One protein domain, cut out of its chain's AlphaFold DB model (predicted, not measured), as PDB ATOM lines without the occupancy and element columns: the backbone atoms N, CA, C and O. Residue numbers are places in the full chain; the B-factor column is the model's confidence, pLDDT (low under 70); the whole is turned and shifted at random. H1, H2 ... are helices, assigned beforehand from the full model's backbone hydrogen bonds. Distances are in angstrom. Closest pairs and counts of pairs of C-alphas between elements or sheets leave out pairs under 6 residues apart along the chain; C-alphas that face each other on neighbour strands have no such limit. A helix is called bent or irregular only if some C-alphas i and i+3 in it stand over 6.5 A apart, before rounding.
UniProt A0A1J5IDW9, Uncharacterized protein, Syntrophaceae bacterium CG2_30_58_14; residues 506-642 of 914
ATOM      1  N   LYS A 506      10.742  18.016  -8.290       85.69
ATOM      2  CA  LYS A 506       9.337  18.343  -8.602       85.69
ATOM      3  C   LYS A 506       8.771  19.559  -7.853       85.69
ATOM      4  O   LYS A 506       7.576  19.819  -7.968       85.69
ATOM      5  N   TRP A 507       9.583  20.326  -7.118       85.19
ATOM      6  CA  TRP A 507       9.117  21.457  -6.292       85.19
ATOM      7  C   TRP A 507       8.303  22.501  -7.066       85.19
ATOM      8  O   TRP A 507       7.371  23.076  -6.508       85.19
ATOM      9  N   LEU A 508       8.607  22.712  -8.353       87.50
ATOM     10  CA  LEU A 508       7.885  23.661  -9.206       87.50
ATOM     11  C   LEU A 508       6.384  23.358  -9.289       87.50
ATOM     12  O   LEU A 508       5.583  24.281  -9.374       87.50
ATOM     13  N   LEU A 509       5.988  22.083  -9.198       87.12
ATOM     14  CA  LEU A 509       4.581  21.675  -9.254       87.12
ATOM     15  C   LEU A 509       3.787  22.107  -8.013       87.12
ATOM     16  O   LEU A 509       2.566  22.193  -8.070       87.12
ATOM     17  N   VAL A 510       4.467  22.394  -6.898       89.25
ATOM     18  CA  VAL A 510       3.843  22.889  -5.659       89.25
ATOM     19  C   VAL A 510       3.659  24.413  -5.701       89.25
ATOM     20  O   VAL A 510       2.813  24.951  -4.992       89.25
ATOM     21  N   GLY A 511       4.400  25.115  -6.566       90.94
ATOM     22  CA  GLY A 511       4.369  26.576  -6.696       90.94
ATOM     23  C   GLY A 511       2.961  27.171  -6.857       90.94
ATOM     24  O   GLY A 511       2.607  28.053  -6.076       90.94
ATOM     25  N   PRO A 512       2.116  26.679  -7.786       92.50
ATOM     26  CA  PRO A 512       0.759  27.198  -7.955       92.50
ATOM     27  C   PRO A 512      -0.123  27.032  -6.710       92.50
ATOM     28  O   PRO A 512      -0.932  27.908  -6.412       92.50
ATOM     29  N   LEU A 513       0.059  25.947  -5.947       90.62
ATOM     30  CA  LEU A 513      -0.662  25.725  -4.690       90.62
ATOM     31  C   LEU A 513      -0.236  26.740  -3.622       90.62
ATOM     32  O   LEU A 513      -1.083  27.299  -2.933       90.62
ATOM     33  N   VAL A 514       1.068  27.023  -3.520       92.19
ATOM     34  CA  VAL A 514       1.605  28.046  -2.605       92.19
ATOM     35  C   VAL A 514       1.059  29.428  -2.955       92.19
ATOM     36  O   VAL A 514       0.678  30.168  -2.055       92.19
ATOM     37  N   ILE A 515       0.967  29.757  -4.246       93.38
ATOM     38  CA  ILE A 515       0.395  31.023  -4.725       93.38
ATOM     39  C   ILE A 515      -1.070  31.154  -4.303       93.38
ATOM     40  O   ILE A 515      -1.448  32.187  -3.757       93.38
ATOM     41  N   ILE A 516      -1.879  30.105  -4.491       92.00
ATOM     42  CA  ILE A 516      -3.282  30.092  -4.050       92.00
ATOM     43  C   ILE A 516      -3.373  30.326  -2.542       92.00
ATOM     44  O   ILE A 516      -4.076  31.235  -2.105       92.00
ATOM     45  N   VAL A 517      -2.646  29.535  -1.747       91.06
ATOM     46  CA  VAL A 517      -2.674  29.631  -0.279       91.06
ATOM     47  C   VAL A 517      -2.260  31.027   0.176       91.06
ATOM     48  O   VAL A 517      -2.933  31.626   1.010       91.06
ATOM     49  N   TRP A 518      -1.190  31.572  -0.399       93.12
ATOM     50  CA  TRP A 518      -0.696  32.899  -0.061       93.12
ATOM     51  C   TRP A 518      -1.721  33.995  -0.380       93.12
ATOM     52  O   TRP A 518      -1.979  34.861   0.459       93.12
ATOM     53  N   LEU A 519      -2.351  33.940  -1.558       92.69
ATOM     54  CA  LEU A 519      -3.368  34.913  -1.965       92.69
ATOM     55  C   LEU A 519      -4.605  34.843  -1.061       92.69
ATOM     56  O   LEU A 519      -5.121  35.880  -0.652       92.69
ATOM     57  N   LEU A 520      -5.045  33.640  -0.691       88.75
ATOM     58  CA  LEU A 520      -6.166  33.449   0.230       88.75
ATOM     59  C   LEU A 520      -5.860  33.978   1.639       88.75
ATOM     60  O   LEU A 520      -6.699  34.648   2.238       88.75
ATOM     61  N   VAL A 521      -4.658  33.712   2.163       87.88
ATOM     62  CA  VAL A 521      -4.228  34.176   3.495       87.88
ATOM     63  C   VAL A 521      -4.102  35.695   3.556       87.88
ATOM     64  O   VAL A 521      -4.438  36.298   4.569       87.88
ATOM     65  N   THR A 522      -3.671  36.327   2.465       87.94
ATOM     66  CA  THR A 522      -3.567  37.791   2.371       87.94
ATOM     67  C   THR A 522      -4.896  38.490   2.070       87.94
ATOM     68  O   THR A 522      -4.927  39.713   1.950       87.94
ATOM     69  N   GLY A 523      -6.004  37.743   1.992       83.62
ATOM     70  CA  GLY A 523      -7.354  38.291   1.843       83.62
ATOM     71  C   GLY A 523      -7.807  38.509   0.397       83.62
ATOM     72  O   GLY A 523      -8.818  39.173   0.175       83.62
ATOM     73  N   SER A 524      -7.099  37.957  -0.593       88.31
ATOM     74  CA  SER A 524      -7.576  37.953  -1.982       88.31
ATOM     75  C   SER A 524      -8.815  37.071  -2.135       88.31
ATOM     76  O   SER A 524      -8.993  36.090  -1.408       88.31
ATOM     77  N   SER A 525      -9.666  37.379  -3.120       88.56
ATOM     78  CA  SER A 525     -10.834  36.543  -3.404       88.56
ATOM     79  C   SER A 525     -10.415  35.132  -3.860       88.56
ATOM     80  O   SER A 525      -9.388  34.978  -4.536       88.56
ATOM     81  N   PRO A 526     -11.207  34.082  -3.559       87.56
ATOM     82  CA  PRO A 526     -10.860  32.717  -3.955       87.56
ATOM     83  C   PRO A 526     -10.716  32.525  -5.465       87.56
ATOM     84  O   PRO A 526      -9.829  31.805  -5.917       87.56
ATOM     85  N   PHE A 527     -11.533  33.211  -6.263       88.56
ATOM     86  CA  PHE A 527     -11.451  33.126  -7.719       88.56
ATOM     87  C   PHE A 527     -10.202  33.808  -8.284       88.56
ATOM     88  O   PHE A 527      -9.625  33.304  -9.244       88.56
ATOM     89  N   LEU A 528      -9.739  34.909  -7.674       91.25
ATOM     90  CA  LEU A 528      -8.497  35.574  -8.074       91.25
ATOM     91  C   LEU A 528      -7.289  34.694  -7.725       91.25
ATOM     92  O   LEU A 528      -6.357  34.572  -8.520       91.25
ATOM     93  N   ALA A 529      -7.331  34.026  -6.567       92.62
ATOM     94  CA  ALA A 529      -6.335  33.030  -6.193       92.62
ATOM     95  C   ALA A 529      -6.294  31.874  -7.207       92.62
ATOM     96  O   ALA A 529      -5.220  31.529  -7.705       92.62
ATOM     97  N   ALA A 530      -7.455  31.328  -7.579       92.12
ATOM     98  CA  ALA A 530      -7.560  30.276  -8.586       92.12
ATOM     99  C   ALA A 530      -7.100  30.739  -9.982       92.12
ATOM    100  O   ALA A 530      -6.415  29.983 -10.666       92.12
ATOM    101  N   PHE A 531      -7.399  31.978 -10.391       94.88
ATOM    102  CA  PHE A 531      -6.915  32.572 -11.646       94.88
ATOM    103  C   PHE A 531      -5.386  32.541 -11.735       94.88
ATOM    104  O   PHE A 531      -4.830  32.003 -12.697       94.88
ATOM    105  N   TRP A 532      -4.699  33.043 -10.704       95.44
ATOM    106  CA  TRP A 532      -3.239  32.997 -10.653       95.44
ATOM    107  C   TRP A 532      -2.721  31.561 -10.545       95.44
ATOM    108  O   TRP A 532      -1.764  31.210 -11.233       95.44
ATOM    109  N   GLY A 533      -3.379  30.698  -9.771       94.69
ATOM    110  CA  GLY A 533      -3.055  29.273  -9.702       94.69
ATOM    111  C   GLY A 533      -3.095  28.584 -11.071       94.69
ATOM    112  O   GLY A 533      -2.150  27.884 -11.435       94.69
ATOM    113  N   ILE A 534      -4.144  28.818 -11.865       94.81
ATOM    114  CA  ILE A 534      -4.276  28.289 -13.231       94.81
ATOM    115  C   ILE A 534      -3.158  28.840 -14.113       94.81
ATOM    116  O   ILE A 534      -2.455  28.062 -14.757       94.81
ATOM    117  N   LEU A 535      -2.955  30.160 -14.118       95.81
ATOM    118  CA  LEU A 535      -1.969  30.804 -14.984       95.81
ATOM    119  C   LEU A 535      -0.550  30.291 -14.705       95.81
ATOM    120  O   LEU A 535       0.152  29.886 -15.632       95.81
ATOM    121  N   PHE A 536      -0.152  30.217 -13.433       95.56
ATOM    122  CA  PHE A 536       1.142  29.660 -13.037       95.56
ATOM    123  C   PHE A 536       1.239  28.158 -13.318       95.56
ATOM    124  O   PHE A 536       2.297  27.700 -13.744       95.56
ATOM    125  N   SER A 537       0.164  27.386 -13.141       93.50
ATOM    126  CA  SER A 537       0.156  25.960 -13.491       93.50
ATOM    127  C   SER A 537       0.402  25.745 -14.987       93.50
ATOM    128  O   SER A 537       1.192  24.878 -15.362       93.50
ATOM    129  N   VAL A 538      -0.246  26.530 -15.851       94.69
ATOM    130  CA  VAL A 538      -0.071  26.431 -17.307       94.69
ATOM    131  C   VAL A 538       1.310  26.933 -17.727       94.69
ATOM    132  O   VAL A 538       1.945  26.287 -18.561       94.69
ATOM    133  N   ALA A 539       1.807  28.021 -17.127       94.88
ATOM    134  CA  ALA A 539       3.143  28.559 -17.387       94.88
ATOM    135  C   ALA A 539       4.255  27.579 -16.974       94.88
ATOM    136  O   ALA A 539       5.170  27.320 -17.751       94.88
ATOM    137  N   ILE A 540       4.152  26.953 -15.795       93.19
ATOM    138  CA  ILE A 540       5.096  25.915 -15.340       93.19
ATOM    139  C   ILE A 540       5.035  24.683 -16.250       93.19
ATOM    140  O   ILE A 540       6.064  24.065 -16.520       93.19
ATOM    141  N   GLY A 541       3.854  24.357 -16.784       91.44
ATOM    142  CA  GLY A 541       3.678  23.304 -17.786       91.44
ATOM    143  C   GLY A 541       4.458  23.527 -19.088       91.44
ATOM    144  O   GLY A 541       4.659  22.564 -19.829       91.44
ATOM    145  N   GLN A 542       4.930  24.753 -19.345       93.50
ATOM    146  CA  GLN A 542       5.771  25.084 -20.498       93.50
ATOM    147  C   GLN A 542       7.260  24.803 -20.275       93.50
ATOM    148  O   GLN A 542       8.029  24.886 -21.229       93.50
ATOM    149  N   ILE A 543       7.693  24.506 -19.044       91.38
ATOM    150  CA  ILE A 543       9.115  24.374 -18.703       91.38
ATOM    151  C   ILE A 543       9.653  22.993 -19.088       91.38
ATOM    152  O   ILE A 543       9.217  21.961 -18.575       91.38
ATOM    153  N   HIS A 544      10.659  23.000 -19.956       89.19
ATOM    154  CA  HIS A 544      11.512  21.872 -20.323       89.19
ATOM    155  C   HIS A 544      12.918  22.391 -20.679       89.19
ATOM    156  O   HIS A 544      13.181  23.589 -20.576       89.19
ATOM    157  N   ASP A 545      13.828  21.513 -21.106       85.88
ATOM    158  CA  ASP A 545      15.246  21.858 -21.297       85.88
ATOM    159  C   ASP A 545      15.477  23.078 -22.208       85.88
ATOM    160  O   ASP A 545      16.319  23.917 -21.900       85.88
ATOM    161  N   ARG A 546      14.693  23.236 -23.287       87.25
ATOM    162  CA  ARG A 546      14.815  24.373 -24.220       87.25
ATOM    163  C   ARG A 546      14.160  25.652 -23.709       87.25
ATOM    164  O   ARG A 546      14.589  26.735 -24.083       87.25
ATOM    165  N   THR A 547      13.127  25.559 -22.883       91.19
ATOM    166  CA  THR A 547      12.367  26.714 -22.370       91.19
ATOM    167  C   THR A 547      12.743  27.068 -20.934       91.19
ATOM    168  O   THR A 547      12.086  27.889 -20.297       91.19
ATOM    169  N   LEU A 548      13.849  26.511 -20.427       91.12
ATOM    170  CA  LEU A 548      14.416  26.836 -19.121       91.12
ATOM    171  C   LEU A 548      14.550  28.354 -18.855       91.12
ATOM    172  O   LEU A 548      14.288  28.755 -17.721       91.12
ATOM    173  N   PRO A 549      14.878  29.227 -19.835       93.56
ATOM    174  CA  PRO A 549      14.875  30.676 -19.634       93.56
ATOM    175  C   PRO A 549      13.540  31.249 -19.131       93.56
ATOM    176  O   PRO A 549      13.552  32.185 -18.335       93.56
ATOM    177  N   PHE A 550      12.390  30.676 -19.517       94.44
ATOM    178  CA  PHE A 550      11.073  31.135 -19.053       94.44
ATOM    179  C   PHE A 550      10.896  30.979 -17.544       94.44
ATOM    180  O   PHE A 550      10.187  31.775 -16.929       94.44
ATOM    181  N   LEU A 551      11.578  30.006 -16.928       93.69
ATOM    182  CA  LEU A 551      11.520  29.786 -15.485       93.69
ATOM    183  C   LEU A 551      11.946  31.034 -14.703       93.69
ATOM    184  O   LEU A 551      11.371  31.321 -13.655       93.69
ATOM    185  N   VAL A 552      12.918  31.790 -15.222       93.50
ATOM    186  CA  VAL A 552      13.397  33.031 -14.598       93.50
ATOM    187  C   VAL A 552      12.243  34.021 -14.466       93.50
ATOM    188  O   VAL A 552      11.957  34.502 -13.371       93.50
ATOM    189  N   THR A 553      11.519  34.257 -15.558       94.81
ATOM    190  CA  THR A 553      10.378  35.174 -15.574       94.81
ATOM    191  C   THR A 553       9.211  34.661 -14.735       94.81
ATOM    192  O   THR A 553       8.615  35.449 -14.005       94.81
ATOM    193  N   ILE A 554       8.915  33.353 -14.756       94.56
ATOM    194  CA  ILE A 554       7.879  32.763 -13.889       94.56
ATOM    195  C   ILE A 554       8.184  33.082 -12.420       94.56
ATOM    196  O   ILE A 554       7.329  33.617 -11.718       94.56
ATOM    197  N   LEU A 555       9.404  32.807 -11.954       94.00
ATOM    198  CA  LEU A 555       9.777  33.021 -10.552       94.00
ATOM    199  C   LEU A 555       9.778  34.505 -10.169       94.00
ATOM    200  O   LEU A 555       9.304  34.857  -9.092       94.00
ATOM    201  N   LEU A 556      10.253  35.381 -11.054       93.75
ATOM    202  CA  LEU A 556      10.295  36.824 -10.809       93.75
ATOM    203  C   LEU A 556       8.935  37.512 -10.919       93.75
ATOM    204  O   LEU A 556       8.754  38.589 -10.345       93.75
ATOM    205  N   SER A 557       7.979  36.898 -11.615       94.38
ATOM    206  CA  SER A 557       6.595  37.364 -11.657       94.38
ATOM    207  C   SER A 557       5.864  37.122 -10.331       94.38
ATOM    208  O   SER A 557       4.969  37.886  -9.983       94.38
ATOM    209  N   ALA A 558       6.268  36.115  -9.541       93.31
ATOM    210  CA  ALA A 558       5.588  35.781  -8.291       93.31
ATOM    211  C   ALA A 558       5.600  36.940  -7.270       93.31
ATOM    212  O   ALA A 558       4.522  37.295  -6.805       93.31
ATOM    213  N   PRO A 559       6.720  37.622  -6.958       91.56
ATOM    214  CA  PRO A 559       6.690  38.805  -6.092       91.56
ATOM    215  C   PRO A 559       5.803  39.948  -6.610       91.56
ATOM    216  O   PRO A 559       5.163  40.625  -5.808       91.56
ATOM    217  N   ALA A 560       5.732  40.151  -7.928       90.25
ATOM    218  CA  ALA A 560       4.885  41.183  -8.530       90.25
ATOM    219  C   ALA A 560       3.386  40.868  -8.376       90.25
ATOM    220  O   ALA A 560       2.580  41.775  -8.199       90.25
ATOM    221  N   VAL A 561       3.019  39.585  -8.396       91.19
ATOM    222  CA  VAL A 561       1.641  39.118  -8.179       91.19
ATOM    223  C   VAL A 561       1.285  39.095  -6.704       91.19
ATOM    224  O   VAL A 561       0.251  39.623  -6.308       91.19
ATOM    225  N   LEU A 562       2.139  38.467  -5.899       90.88
ATOM    226  CA  LEU A 562       1.888  38.257  -4.487       90.88
ATOM    227  C   LEU A 562       1.980  39.611  -3.774       90.88
ATOM    228  O   LEU A 562       0.985  40.189  -3.356       90.88
ATOM    229  N   LEU A 563       3.163  40.209  -3.735       89.06
ATOM    230  CA  LEU A 563       3.428  41.392  -2.918       89.06
ATOM    231  C   LEU A 563       3.022  42.713  -3.586       89.06
ATOM    232  O   LEU A 563       3.299  43.772  -3.027       89.06
ATOM    233  N   ARG A 564       2.437  42.672  -4.795       84.75
ATOM    234  CA  ARG A 564       2.268  43.847  -5.677       84.75
ATOM    235  C   ARG A 564       3.564  44.652  -5.823       84.75
ATOM    236  O   ARG A 564       3.561  45.876  -5.942       84.75
ATOM    237  N   PHE A 565       4.692  43.949  -5.767       86.19
ATOM    238  CA  PHE A 565       6.003  44.566  -5.725       86.19
ATOM    239  C   PHE A 565       6.374  45.114  -7.104       86.19
ATOM    240  O   PHE A 565       6.465  44.357  -8.070       86.19
ATOM    241  N   ASN A 566       6.624  46.424  -7.184       87.56
ATOM    242  CA  ASN A 566       7.196  47.051  -8.368       87.56
ATOM    243  C   ASN A 566       8.728  47.138  -8.219       87.56
ATOM    244  O   ASN A 566       9.195  47.995  -7.461       87.56
ATOM    245  N   PRO A 567       9.524  46.330  -8.949       82.56
ATOM    246  CA  PRO A 567      10.985  46.395  -8.870       82.56
ATOM    247  C   PRO A 567      11.558  47.744  -9.325       82.56
ATOM    248  O   PRO A 567      12.706  48.056  -9.020       82.56
ATOM    249  N   LEU A 568      10.770  48.553 -10.034       82.88
ATOM    250  CA  LEU A 568      11.182  49.813 -10.647       82.88
ATOM    251  C   LEU A 568      10.525  51.042 -10.001       82.88
ATOM    252  O   LEU A 568      10.791  52.162 -10.420       82.88
ATOM    253  N   GLY A 569       9.705  50.856  -8.958       79.62
ATOM    254  CA  GLY A 569       9.070  51.959  -8.221       79.62
ATOM    255  C   GLY A 569      10.031  52.750  -7.319       79.62
ATOM    256  O   GLY A 569       9.665  53.805  -6.811       79.62
ATOM    257  N   GLY A 570      11.252  52.246  -7.111       80.38
ATOM    258  CA  GLY A 570      12.307  52.879  -6.319       80.38
ATOM    259  C   GLY A 570      13.496  51.942  -6.078       80.38
ATOM    260  O   GLY A 570      13.389  50.722  -6.238       80.38
ATOM    261  N   ILE A 571      14.644  52.502  -5.676       82.12
ATOM    262  CA  ILE A 571      15.837  51.718  -5.319       82.12
ATOM    263  C   ILE A 571      15.663  51.195  -3.890       82.12
ATOM    264  O   ILE A 571      15.854  51.919  -2.918       82.12
ATOM    265  N   SER A 572      15.288  49.924  -3.770       86.94
ATOM    266  CA  SER A 572      15.194  49.202  -2.499       86.94
ATOM    267  C   SER A 572      16.087  47.961  -2.521       86.94
ATOM    268  O   SER A 572      16.454  47.474  -3.593       86.94
ATOM    269  N   ILE A 573      16.396  47.398  -1.348       87.06
ATOM    270  CA  ILE A 573      17.132  46.126  -1.263       87.06
ATOM    271  C   ILE A 573      16.419  45.000  -2.030       87.06
ATOM    272  O   ILE A 573      17.072  44.171  -2.658       87.06
ATOM    273  N   TRP A 574      15.083  45.022  -2.054       85.62
ATOM    274  CA  TRP A 574      14.258  44.075  -2.801       85.62
ATOM    275  C   TRP A 574      14.361  44.284  -4.311       85.62
ATOM    276  O   TRP A 574      14.423  43.307  -5.049       85.62
ATOM    277  N   SER A 575      14.455  45.536  -4.769       86.25
ATOM    278  CA  SER A 575      14.646  45.880  -6.185       86.25
ATOM    279  C   SER A 575      16.013  45.411  -6.680       86.25
ATOM    280  O   SER A 575      16.120  44.802  -7.743       86.25
ATOM    281  N   VAL A 576      17.057  45.625  -5.868       88.81
ATOM    282  CA  VAL A 576      18.415  45.147  -6.154       88.81
ATOM    283  C   VAL A 576      18.455  43.622  -6.162       88.81
ATOM    284  O   VAL A 576      18.965  43.037  -7.113       88.81
ATOM    285  N   LEU A 577      17.875  42.964  -5.153       91.19
ATOM    286  CA  LEU A 577      17.813  41.504  -5.087       91.19
ATOM    287  C   LEU A 577      17.073  40.915  -6.295       91.19
ATOM    288  O   LEU A 577      17.556  39.964  -6.903       91.19
ATOM    289  N   TRP A 578      15.933  41.493  -6.670       93.06
ATOM    290  CA  TRP A 578      15.151  41.066  -7.827       93.06
ATOM    291  C   TRP A 578      15.963  41.185  -9.127       93.06
ATOM    292  O   TRP A 578      15.999  40.242  -9.916       93.06
ATOM    293  N   LEU A 579      16.692  42.292  -9.316       90.56
ATOM    294  CA  LEU A 579      17.557  42.496 -10.483       90.56
ATOM    295  C   LEU A 579      18.746  41.523 -10.499       90.56
ATOM    296  O   LEU A 579      19.072  40.960 -11.544       90.56
ATOM    297  N   VAL A 580      19.368  41.277  -9.343       92.88
ATOM    298  CA  VAL A 580      20.442  40.282  -9.199       92.88
ATOM    299  C   VAL A 580      19.931  38.889  -9.565       92.88
ATOM    300  O   VAL A 580      20.603  38.177 -10.310       92.88
ATOM    301  N   LEU A 581      18.737  38.507  -9.102       94.00
ATOM    302  CA  LEU A 581      18.109  37.229  -9.443       94.00
ATOM    303  C   LEU A 581      17.775  37.126 -10.936       94.00
ATOM    304  O   LEU A 581      17.971  36.060 -11.519       94.00
ATOM    305  N   LEU A 582      17.336  38.217 -11.570       93.44
ATOM    306  CA  LEU A 582      17.130  38.275 -13.017       93.44
ATOM    307  C   LEU A 582      18.432  38.034 -13.782       93.44
ATOM    308  O   LEU A 582      18.488  37.141 -14.627       93.44
ATOM    309  N   ILE A 583      19.489  38.785 -13.466       92.88
ATOM    310  CA  ILE A 583      20.789  38.670 -14.140       92.88
ATOM    311  C   ILE A 583      21.386  37.278 -13.912       92.88
ATOM    312  O   ILE A 583      21.836  36.630 -14.860       92.88
ATOM    313  N   ALA A 584      21.356  36.783 -12.672       94.38
ATOM    314  CA  ALA A 584      21.845  35.453 -12.328       94.38
ATOM    315  C   ALA A 584      21.048  34.353 -13.044       94.38
ATOM    316  O   ALA A 584      21.646  33.432 -13.602       94.38
ATOM    317  N   GLY A 585      19.718  34.466 -13.081       92.25
ATOM    318  CA  GLY A 585      18.830  33.526 -13.760       92.25
ATOM    319  C   GLY A 585      19.066  33.479 -15.268       92.25
ATOM    320  O   GLY A 585      19.220  32.392 -15.825       92.25
ATOM    321  N   LEU A 586      19.167  34.641 -15.921       91.38
ATOM    322  CA  LEU A 586      19.465  34.734 -17.353       91.38
ATOM    323  C   LEU A 586      20.875  34.232 -17.684       91.38
ATOM    324  O   LEU A 586      21.066  33.563 -18.693       91.38
ATOM    325  N   THR A 587      21.863  34.492 -16.824       92.00
ATOM    326  CA  THR A 587      23.230  33.971 -17.003       92.00
ATOM    327  C   THR A 587      23.270  32.451 -16.835       92.00
ATOM    328  O   THR A 587      23.959  31.751 -17.578       92.00
ATOM    329  N   TYR A 588      22.526  31.922 -15.862       92.81
ATOM    330  CA  TYR A 588      22.406  30.486 -15.642       92.81
ATOM    331  C   TYR A 588      21.738  29.788 -16.830       92.81
ATOM    332  O   TYR A 588      22.252  28.772 -17.302       92.81
ATOM    333  N   SER A 589      20.634  30.341 -17.343       91.94
ATOM    334  CA  SER A 589      19.927  29.768 -18.488       91.94
ATOM    335  C   SER A 589      20.761  29.847 -19.769       91.94
ATOM    336  O   SER A 589      20.848  28.847 -20.475       91.94
ATOM    337  N   TYR A 590      21.494  30.944 -19.999       90.81
ATOM    338  CA  TYR A 590      22.424  31.093 -21.130       90.81
ATOM    339  C   TYR A 590      23.462  29.964 -21.206       90.81
ATOM    340  O   TYR A 590      23.797  29.485 -22.282       90.81
ATOM    341  N   ARG A 591      23.962  29.494 -20.055       92.06
ATOM    342  CA  ARG A 591      24.947  28.396 -19.995       92.06
ATOM    343  C   ARG A 591      24.348  27.010 -20.241       92.06
ATOM    344  O   ARG A 591      25.099  26.046 -20.373       92.06
ATOM    345  N   LYS A 592      23.022  26.879 -20.203       91.69
ATOM    346  CA  LYS A 592      22.305  25.596 -20.233       91.69
ATOM    347  C   LYS A 592      21.475  25.394 -21.496       91.69
ATOM    348  O   LYS A 592      21.169  24.246 -21.802       91.69
ATOM    349  N   THR A 593      21.124  26.462 -22.202       90.94
ATOM    350  CA  THR A 593      20.283  26.417 -23.403       90.94
ATOM    351  C   THR A 593      20.996  26.988 -24.618       90.94
ATOM    352  O   THR A 593      21.967  27.727 -24.492       90.94
ATOM    353  N   ASP A 594      20.497  26.669 -25.810       91.00
ATOM    354  CA  ASP A 594      20.946  27.307 -27.043       91.00
ATOM    355  C   ASP A 594      20.560  28.797 -27.095       91.00
ATOM    356  O   ASP A 594      19.679  29.274 -26.368       91.00
ATOM    357  N   LEU A 595      21.241  29.540 -27.973       90.12
ATOM    358  CA  LEU A 595      21.091  30.991 -28.093       90.12
ATOM    359  C   LEU A 595      19.661  31.404 -28.459       90.12
ATOM    360  O   LEU A 595      19.161  32.389 -27.919       90.12
ATOM    361  N   LEU A 596      18.996  30.667 -29.353       88.25
ATOM    362  CA  LEU A 596      17.651  31.014 -29.809       88.25
ATOM    363  C   LEU A 596      16.643  30.887 -28.665       88.25
ATOM    364  O   LEU A 596      15.883  31.818 -28.400       88.25
ATOM    365  N   SER A 597      16.682  29.767 -27.946       88.12
ATOM    366  CA  SER A 597      15.888  29.550 -26.738       88.12
ATOM    367  C   SER A 597      16.119  30.619 -25.673       88.12
ATOM    368  O   SER A 597      15.169  31.105 -25.054       88.12
ATOM    369  N   TRP A 598      17.373  31.022 -25.475       92.31
ATOM    370  CA  TRP A 598      17.712  32.082 -24.533       92.31
ATOM    371  C   TRP A 598      17.146  33.445 -24.954       92.31
ATOM    372  O   TRP A 598      16.516  34.116 -24.135       92.31
ATOM    373  N   LEU A 599      17.285  33.819 -26.232       91.12
ATOM    374  CA  LEU A 599      16.729  35.058 -26.790       91.12
ATOM    375  C   LEU A 599      15.203  35.112 -26.663       91.12
ATOM    376  O   LEU A 599      14.654  36.147 -26.291       91.12
ATOM    377  N   LEU A 600      14.512  33.998 -26.907       88.25
ATOM    378  CA  LEU A 600      13.064  33.909 -26.706       88.25
ATOM    379  C   LEU A 600      12.681  34.109 -25.235       88.25
ATOM    380  O   LEU A 600      11.667  34.744 -24.949       88.25
ATOM    381  N   GLY A 601      13.509  33.637 -24.300       88.19
ATOM    382  CA  GLY A 601      13.361  33.879 -22.864       88.19
ATOM    383  C   GLY A 601      13.448  35.346 -22.446       88.19
ATOM    384  O   GLY A 601      12.824  35.738 -21.457       88.19
ATOM    385  N   LEU A 602      14.166  36.173 -23.210       91.88
ATOM    386  CA  LEU A 602      14.278  37.607 -22.941       91.88
ATOM    387  C   LEU A 602      12.984  38.364 -23.226       91.88
ATOM    388  O   LEU A 602      12.763  39.400 -22.612       91.88
ATOM    389  N   ILE A 603      12.116  37.867 -24.110       93.88
ATOM    390  CA  ILE A 603      10.852  38.537 -24.446       93.88
ATOM    391  C   ILE A 603       9.940  38.662 -23.213       93.88
ATOM    392  O   ILE A 603       9.602  39.788 -22.839       93.88
ATOM    393  N   PRO A 604       9.552  37.568 -22.522       94.50
ATOM    394  CA  PRO A 604       8.704  37.678 -21.341       94.50
ATOM    395  C   PRO A 604       9.422  38.372 -20.172       94.50
ATOM    396  O   PRO A 604       8.780  39.103 -19.421       94.50
ATOM    397  N   ALA A 605      10.744  38.206 -20.027       93.00
ATOM    398  CA  ALA A 605      11.527  38.946 -19.030       93.00
ATOM    399  C   ALA A 605      11.519  40.462 -19.300       93.00
ATOM    400  O   ALA A 605      11.368  41.265 -18.381       93.00
ATOM    401  N   GLY A 606      11.626  40.846 -20.573       92.31
ATOM    402  CA  GLY A 606      11.527  42.218 -21.043       92.31
ATOM    403  C   GLY A 606      10.148  42.804 -20.771       92.31
ATOM    404  O   GLY A 606      10.068  43.898 -20.234       92.31
ATOM    405  N   LEU A 607       9.059  42.079 -21.047       93.25
ATOM    406  CA  LEU A 607       7.703  42.540 -20.709       93.25
ATOM    407  C   LEU A 607       7.546  42.823 -19.209       93.25
ATOM    408  O   LEU A 607       7.004  43.862 -18.837       93.25
ATOM    409  N   LEU A 608       8.072  41.938 -18.356       92.94
ATOM    410  CA  LEU A 608       8.034  42.103 -16.901       92.94
ATOM    411  C   LEU A 608       8.833  43.330 -16.415       92.94
ATOM    412  O   LEU A 608       8.523  43.876 -15.360       92.94
ATOM    413  N   LEU A 609       9.832  43.773 -17.183       90.88
ATOM    414  CA  LEU A 609      10.635  44.972 -16.921       90.88
ATOM    415  C   LEU A 609      10.038  46.250 -17.526       90.88
ATOM    416  O   LEU A 609       9.976  47.276 -16.861       90.88
ATOM    417  N   PHE A 610       9.631  46.221 -18.795       91.25
ATOM    418  CA  PHE A 610       9.247  47.419 -19.544       91.25
ATOM    419  C   PHE A 610       7.845  47.915 -19.192       91.25
ATOM    420  O   PHE A 610       7.635  49.124 -19.141       91.25
ATOM    421  N   LEU A 611       6.891  47.018 -18.919       92.62
ATOM    422  CA  LEU A 611       5.516  47.421 -18.610       92.62
ATOM    423  C   LEU A 611       5.425  48.273 -17.326       92.62
ATOM    424  O   LEU A 611       4.798  49.336 -17.384       92.62
ATOM    425  N   PRO A 612       6.105  47.933 -16.212       89.75
ATOM    426  CA  PRO A 612       6.132  48.807 -15.041       89.75
ATOM    427  C   PRO A 612       6.772  50.180 -15.296       89.75
ATOM    428  O   PRO A 612       6.335  51.161 -14.697       89.75
ATOM    429  N   LEU A 613       7.760  50.288 -16.204       88.88
ATOM    430  CA  LEU A 613       8.336  51.588 -16.604       88.88
ATOM    431  C   LEU A 613       7.312  52.481 -17.311       88.88
ATOM    432  O   LEU A 613       7.415  53.703 -17.261       88.88
ATOM    433  N   TRP A 614       6.326  51.873 -17.965       88.12
ATOM    434  CA  TRP A 614       5.239  52.559 -18.662       88.12
ATOM    435  C   TRP A 614       4.043  52.848 -17.743       88.12
ATOM    436  O   TRP A 614       2.972  53.222 -18.216       88.12
ATOM    437  N   GLY A 615       4.205  52.673 -16.428       87.44
ATOM    438  CA  GLY A 615       3.154  52.917 -15.441       87.44
ATOM    439  C   GLY A 615       2.093  51.816 -15.367       87.44
ATOM    440  O   GLY A 615       1.055  52.016 -14.739       87.44
ATOM    441  N   VAL A 616       2.328  50.655 -15.987       92.06
ATOM    442  CA  VAL A 616       1.438  49.495 -15.869       92.06
ATOM    443  C   VAL A 616       1.625  48.847 -14.498       92.06
ATOM    444  O   VAL A 616       2.748  48.681 -14.024       92.06
ATOM    445  N   ASP A 617       0.522  48.444 -13.865       91.25
ATOM    446  CA  ASP A 617       0.557  47.766 -12.567       91.25
ATOM    447  C   ASP A 617       1.464  46.506 -12.603       91.25
ATOM    448  O   ASP A 617       1.453  45.769 -13.601       91.25
ATOM    449  N   PRO A 618       2.250  46.215 -11.544       91.81
ATOM    450  CA  PRO A 618       3.141  45.053 -11.514       91.81
ATOM    451  C   PRO A 618       2.426  43.718 -11.722       91.81
ATOM    452  O   PRO A 618       2.956  42.840 -12.404       91.81
ATOM    453  N   SER A 619       1.212  43.557 -11.188       91.75
ATOM    454  CA  SER A 619       0.439  42.324 -11.360       91.75
ATOM    455  C   SER A 619      -0.038  42.165 -12.805       91.75
ATOM    456  O   SER A 619       0.036  41.074 -13.366       91.75
ATOM    457  N   LEU A 620      -0.417  43.261 -13.468       92.44
ATOM    458  CA  LEU A 620      -0.778  43.248 -14.886       92.44
ATOM    459  C   LEU A 620       0.448  43.011 -15.787       92.44
ATOM    460  O   LEU A 620       0.360  42.311 -16.796       92.44
ATOM    461  N   SER A 621       1.612  43.525 -15.394       94.56
ATOM    462  CA  SER A 621       2.888  43.256 -16.064       94.56
ATOM    463  C   SER A 621       3.271  41.775 -15.967       94.56
ATOM    464  O   SER A 621       3.631  41.150 -16.966       94.56
ATOM    465  N   ALA A 622       3.112  41.185 -14.778       95.25
ATOM    466  CA  ALA A 622       3.267  39.751 -14.553       95.25
ATOM    467  C   ALA A 622       2.277  38.924 -15.378       95.25
ATOM    468  O   ALA A 622       2.674  37.920 -15.966       95.25
ATOM    469  N   PHE A 623       1.017  39.355 -15.482       95.31
ATOM    470  CA  PHE A 623       0.021  38.700 -16.328       95.31
ATOM    471  C   PHE A 623       0.489  38.624 -17.786       95.31
ATOM    472  O   PHE A 623       0.556  37.531 -18.348       95.31
ATOM    473  N   TRP A 624       0.887  39.746 -18.390       95.50
ATOM    474  CA  TRP A 624       1.341  39.763 -19.785       95.50
ATOM    475  C   TRP A 624       2.621  38.955 -20.009       95.50
ATOM    476  O   TRP A 624       2.733  38.256 -21.018       95.50
ATOM    477  N   ALA A 625       3.557  38.981 -19.057       96.12
ATOM    478  CA  ALA A 625       4.754  38.148 -19.106       96.12
ATOM    479  C   ALA A 625       4.414  36.645 -19.078       96.12
ATOM    480  O   ALA A 625       4.965  35.871 -19.862       96.12
ATOM    481  N   GLN A 626       3.466  36.231 -18.232       95.75
ATOM    482  CA  GLN A 626       2.991  34.846 -18.163       95.75
ATOM    483  C   GLN A 626       2.235  34.433 -19.431       95.75
ATOM    484  O   GLN A 626       2.447  33.335 -19.942       95.75
ATOM    485  N   ILE A 627       1.402  35.313 -19.992       95.69
ATOM    486  CA  ILE A 627       0.736  35.066 -21.279       95.69
ATOM    487  C   ILE A 627       1.763  34.885 -22.399       95.69
ATOM    488  O   ILE A 627       1.614  33.964 -23.198       95.69
ATOM    489  N   ALA A 628       2.830  35.687 -22.430       95.81
ATOM    490  CA  ALA A 628       3.915  35.508 -23.390       95.81
ATOM    491  C   ALA A 628       4.611  34.145 -23.220       95.81
ATOM    492  O   ALA A 628       4.808  33.439 -24.207       95.81
ATOM    493  N   ILE A 629       4.906  33.721 -21.984       96.06
ATOM    494  CA  ILE A 629       5.458  32.381 -21.705       96.06
ATOM    495  C   ILE A 629       4.537  31.283 -22.241       96.06
ATOM    496  O   ILE A 629       5.013  30.347 -22.881       96.06
ATOM    497  N   ILE A 630       3.229  31.390 -22.005       95.12
ATOM    498  CA  ILE A 630       2.252  30.401 -22.473       95.12
ATOM    499  C   ILE A 630       2.175  30.406 -24.002       95.12
ATOM    500  O   ILE A 630       2.210  29.340 -24.609       95.12
ATOM    501  N   ALA A 631       2.125  31.581 -24.631       93.44
ATOM    502  CA  ALA A 631       2.028  31.720 -26.080       93.44
ATOM    503  C   ALA A 631       3.251  31.135 -26.803       93.44
ATOM    504  O   ALA A 631       3.090  30.385 -27.764       93.44
ATOM    505  N   PHE A 632       4.465  31.429 -26.330       91.94
ATOM    506  CA  PHE A 632       5.688  30.882 -26.920       91.94
ATOM    507  C   PHE A 632       5.900  29.413 -26.544       91.94
ATOM    508  O   PHE A 632       6.220  28.595 -27.404       91.94
ATOM    509  N   GLY A 633       5.688  29.058 -25.275       90.75
ATOM    510  CA  GLY A 633       5.877  27.706 -24.757       90.75
ATOM    511  C   GLY A 633       4.950  26.676 -25.398       90.75
ATOM    512  O   GLY A 633       5.393  25.580 -25.739       90.75
ATOM    513  N   ALA A 634       3.688  27.039 -25.648       90.50
ATOM    514  CA  ALA A 634       2.691  26.114 -26.187       90.50
ATOM    515  C   ALA A 634       2.978  25.679 -27.638       90.50
ATOM    516  O   ALA A 634       2.375  24.710 -28.114       90.50
ATOM    517  N   CYS A 635       3.892  26.374 -28.327       88.56
ATOM    518  CA  CYS A 635       4.364  26.040 -29.669       88.56
ATOM    519  C   CYS A 635       5.436  24.935 -29.676       88.56
ATOM    520  O   CYS A 635       5.619  24.282 -30.706       88.56
ATOM    521  N   TYR A 636       6.122  24.690 -28.554       87.25
ATOM    522  CA  TYR A 636       7.128  23.631 -28.448       87.25
ATOM    523  C   TYR A 636       6.474  22.249 -28.339       87.25
ATOM    524  O   TYR A 636       5.444  22.068 -27.686       87.25
ATOM    525  N   GLN A 637       7.075  21.244 -28.980       83.69
ATOM    526  CA  GLN A 637       6.540  19.878 -28.977       83.69
ATOM    527  C   GLN A 637       6.756  19.177 -27.632       83.69
ATOM    528  O   GLN A 637       5.975  18.302 -27.264       83.69
ATOM    529  N   GLU A 638       7.794  19.578 -26.905       86.62
ATOM    530  CA  GLU A 638       8.217  19.035 -25.619       86.62
ATOM    531  C   GLU A 638       7.438  19.630 -24.432       86.62
ATOM    532  O   GLU A 638       7.566  19.144 -23.306       86.62
ATOM    533  N   SER A 639       6.621  20.665 -24.667       86.56
ATOM    534  CA  SER A 639       5.750  21.240 -23.641       86.56
ATOM    535  C   SER A 639       4.712  20.218 -23.172       86.56
ATOM    536  O   SER A 639       4.077  19.529 -23.973       86.56
ATOM    537  N   LYS A 640       4.481  20.161 -21.855       85.19
ATOM    538  CA  LYS A 640       3.418  19.329 -21.265       85.19
ATOM    539  C   LYS A 640       2.023  19.924 -21.482       85.19
ATOM    540  O   LYS A 640       1.028  19.239 -21.254       85.19
ATOM    541  N   MET A 641       1.954  21.196 -21.873       90.06
ATOM    542  CA  MET A 641       0.734  21.994 -21.995       90.06
ATOM    543  C   MET A 641       0.711  22.720 -23.346       90.06
ATOM    544  O   MET A 641       0.765  23.949 -23.412       90.06
ATOM    545  N   ARG A 642       0.633  21.950 -24.435       91.75
ATOM    546  CA  ARG A 642       0.486  22.473 -25.805       91.75
ATOM    547  C   ARG A 642      -0.913  23.048 -26.025       91.75
ATOM    548  O   ARG A 642      -1.835  22.743 -25.273       91.75
TER     549      ARG A 642
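What this domain is: This is residues 506 to 642 of the 914 residues of an uncharacterized protein of Syntrophaceae bacterium CG2_30_58_14 (UniProt A0A1J5IDW9). Six helices stand roughly side by side as an up-and-down bundle, with H3 in its core and the other five round it in the order H1, H2, H6, H5, H4, open between H4 and H1. H1 and H2 form a hairpin along one side of the bundle, while H4 lies on the far side of H3 from them. The 137 printed residues include six named helices, H1 to H6 in order along the chain, and no named strand; the class is all helix. The whole is compact, with a radius of gyration of the C-alphas of 14.3 A, and spans 40 by 32 by 25 A.

How they stand to each other: H1, residues 506 to 521, and H2, residues 526 to 540, form a hairpin: they touch, closest at the C-alphas of Pro 512 and Gly 533, 4.7 A apart, and run opposite ways at a shallow tilt of 18 degrees. H3, residues 548 to 562, is the hub, touching five helices. H1 touches it with residues 515 to 519 alone, the closest C-alphas being those of Leu 519 and Leu 562, 6.7 A apart. H4, residues 573 to 590, touches H3, closest at the C-alphas of Pro 549 and Ser 589, 5.3 A apart. H5, residues 595 to 613, touches H3, with the C-alphas of Pro 549 and Gly 601 closest at 4.8 A. H4 and H5 only just touch, with 3 pairs of C-alphas within 8 A, the closest being those of Tyr 590 and Trp 598, 5.9 A apart. H6, residues 618 to 633, touches H3, closest at the C-alphas of Val 561 and Ser 619, 4.7 A apart. H2 and H6 touch at a steep tilt of 39 degrees, closest at the C-alphas of Ala 539 and Ile 630, 5.5 A apart. H1 and H4 are apart. Every O i to N i+4 pair is within hydrogen-bond range in H2, H4 and H6; H1 has 8 of 12, H3 7 of 11 and H5 10 of 15.

Where its parts are: H1 begins at C-alpha 506, (9.337, 18.343, -8.602), and measures 24.1 A; it has a kink of 32 degrees near residue 513 and is only just irregular, with C-alphas 509 and 512 6.8 A apart. H2 measures 20.7 A, H3 22.4 A and H4 25.5 A. H5, 26.8 A, has a kink of 27 degrees near residue 605. H6, 22.0 A, ends at C-alpha 633, (5.877, 27.706, -24.757).

The domain as a whole: The two C-alphas farthest apart are those of Gly 523 and Leu 595, 41.9 A. The printed part has no cut and no long link. Mean pLDDT of the printed part is 90.9, and no printed residue is under 70.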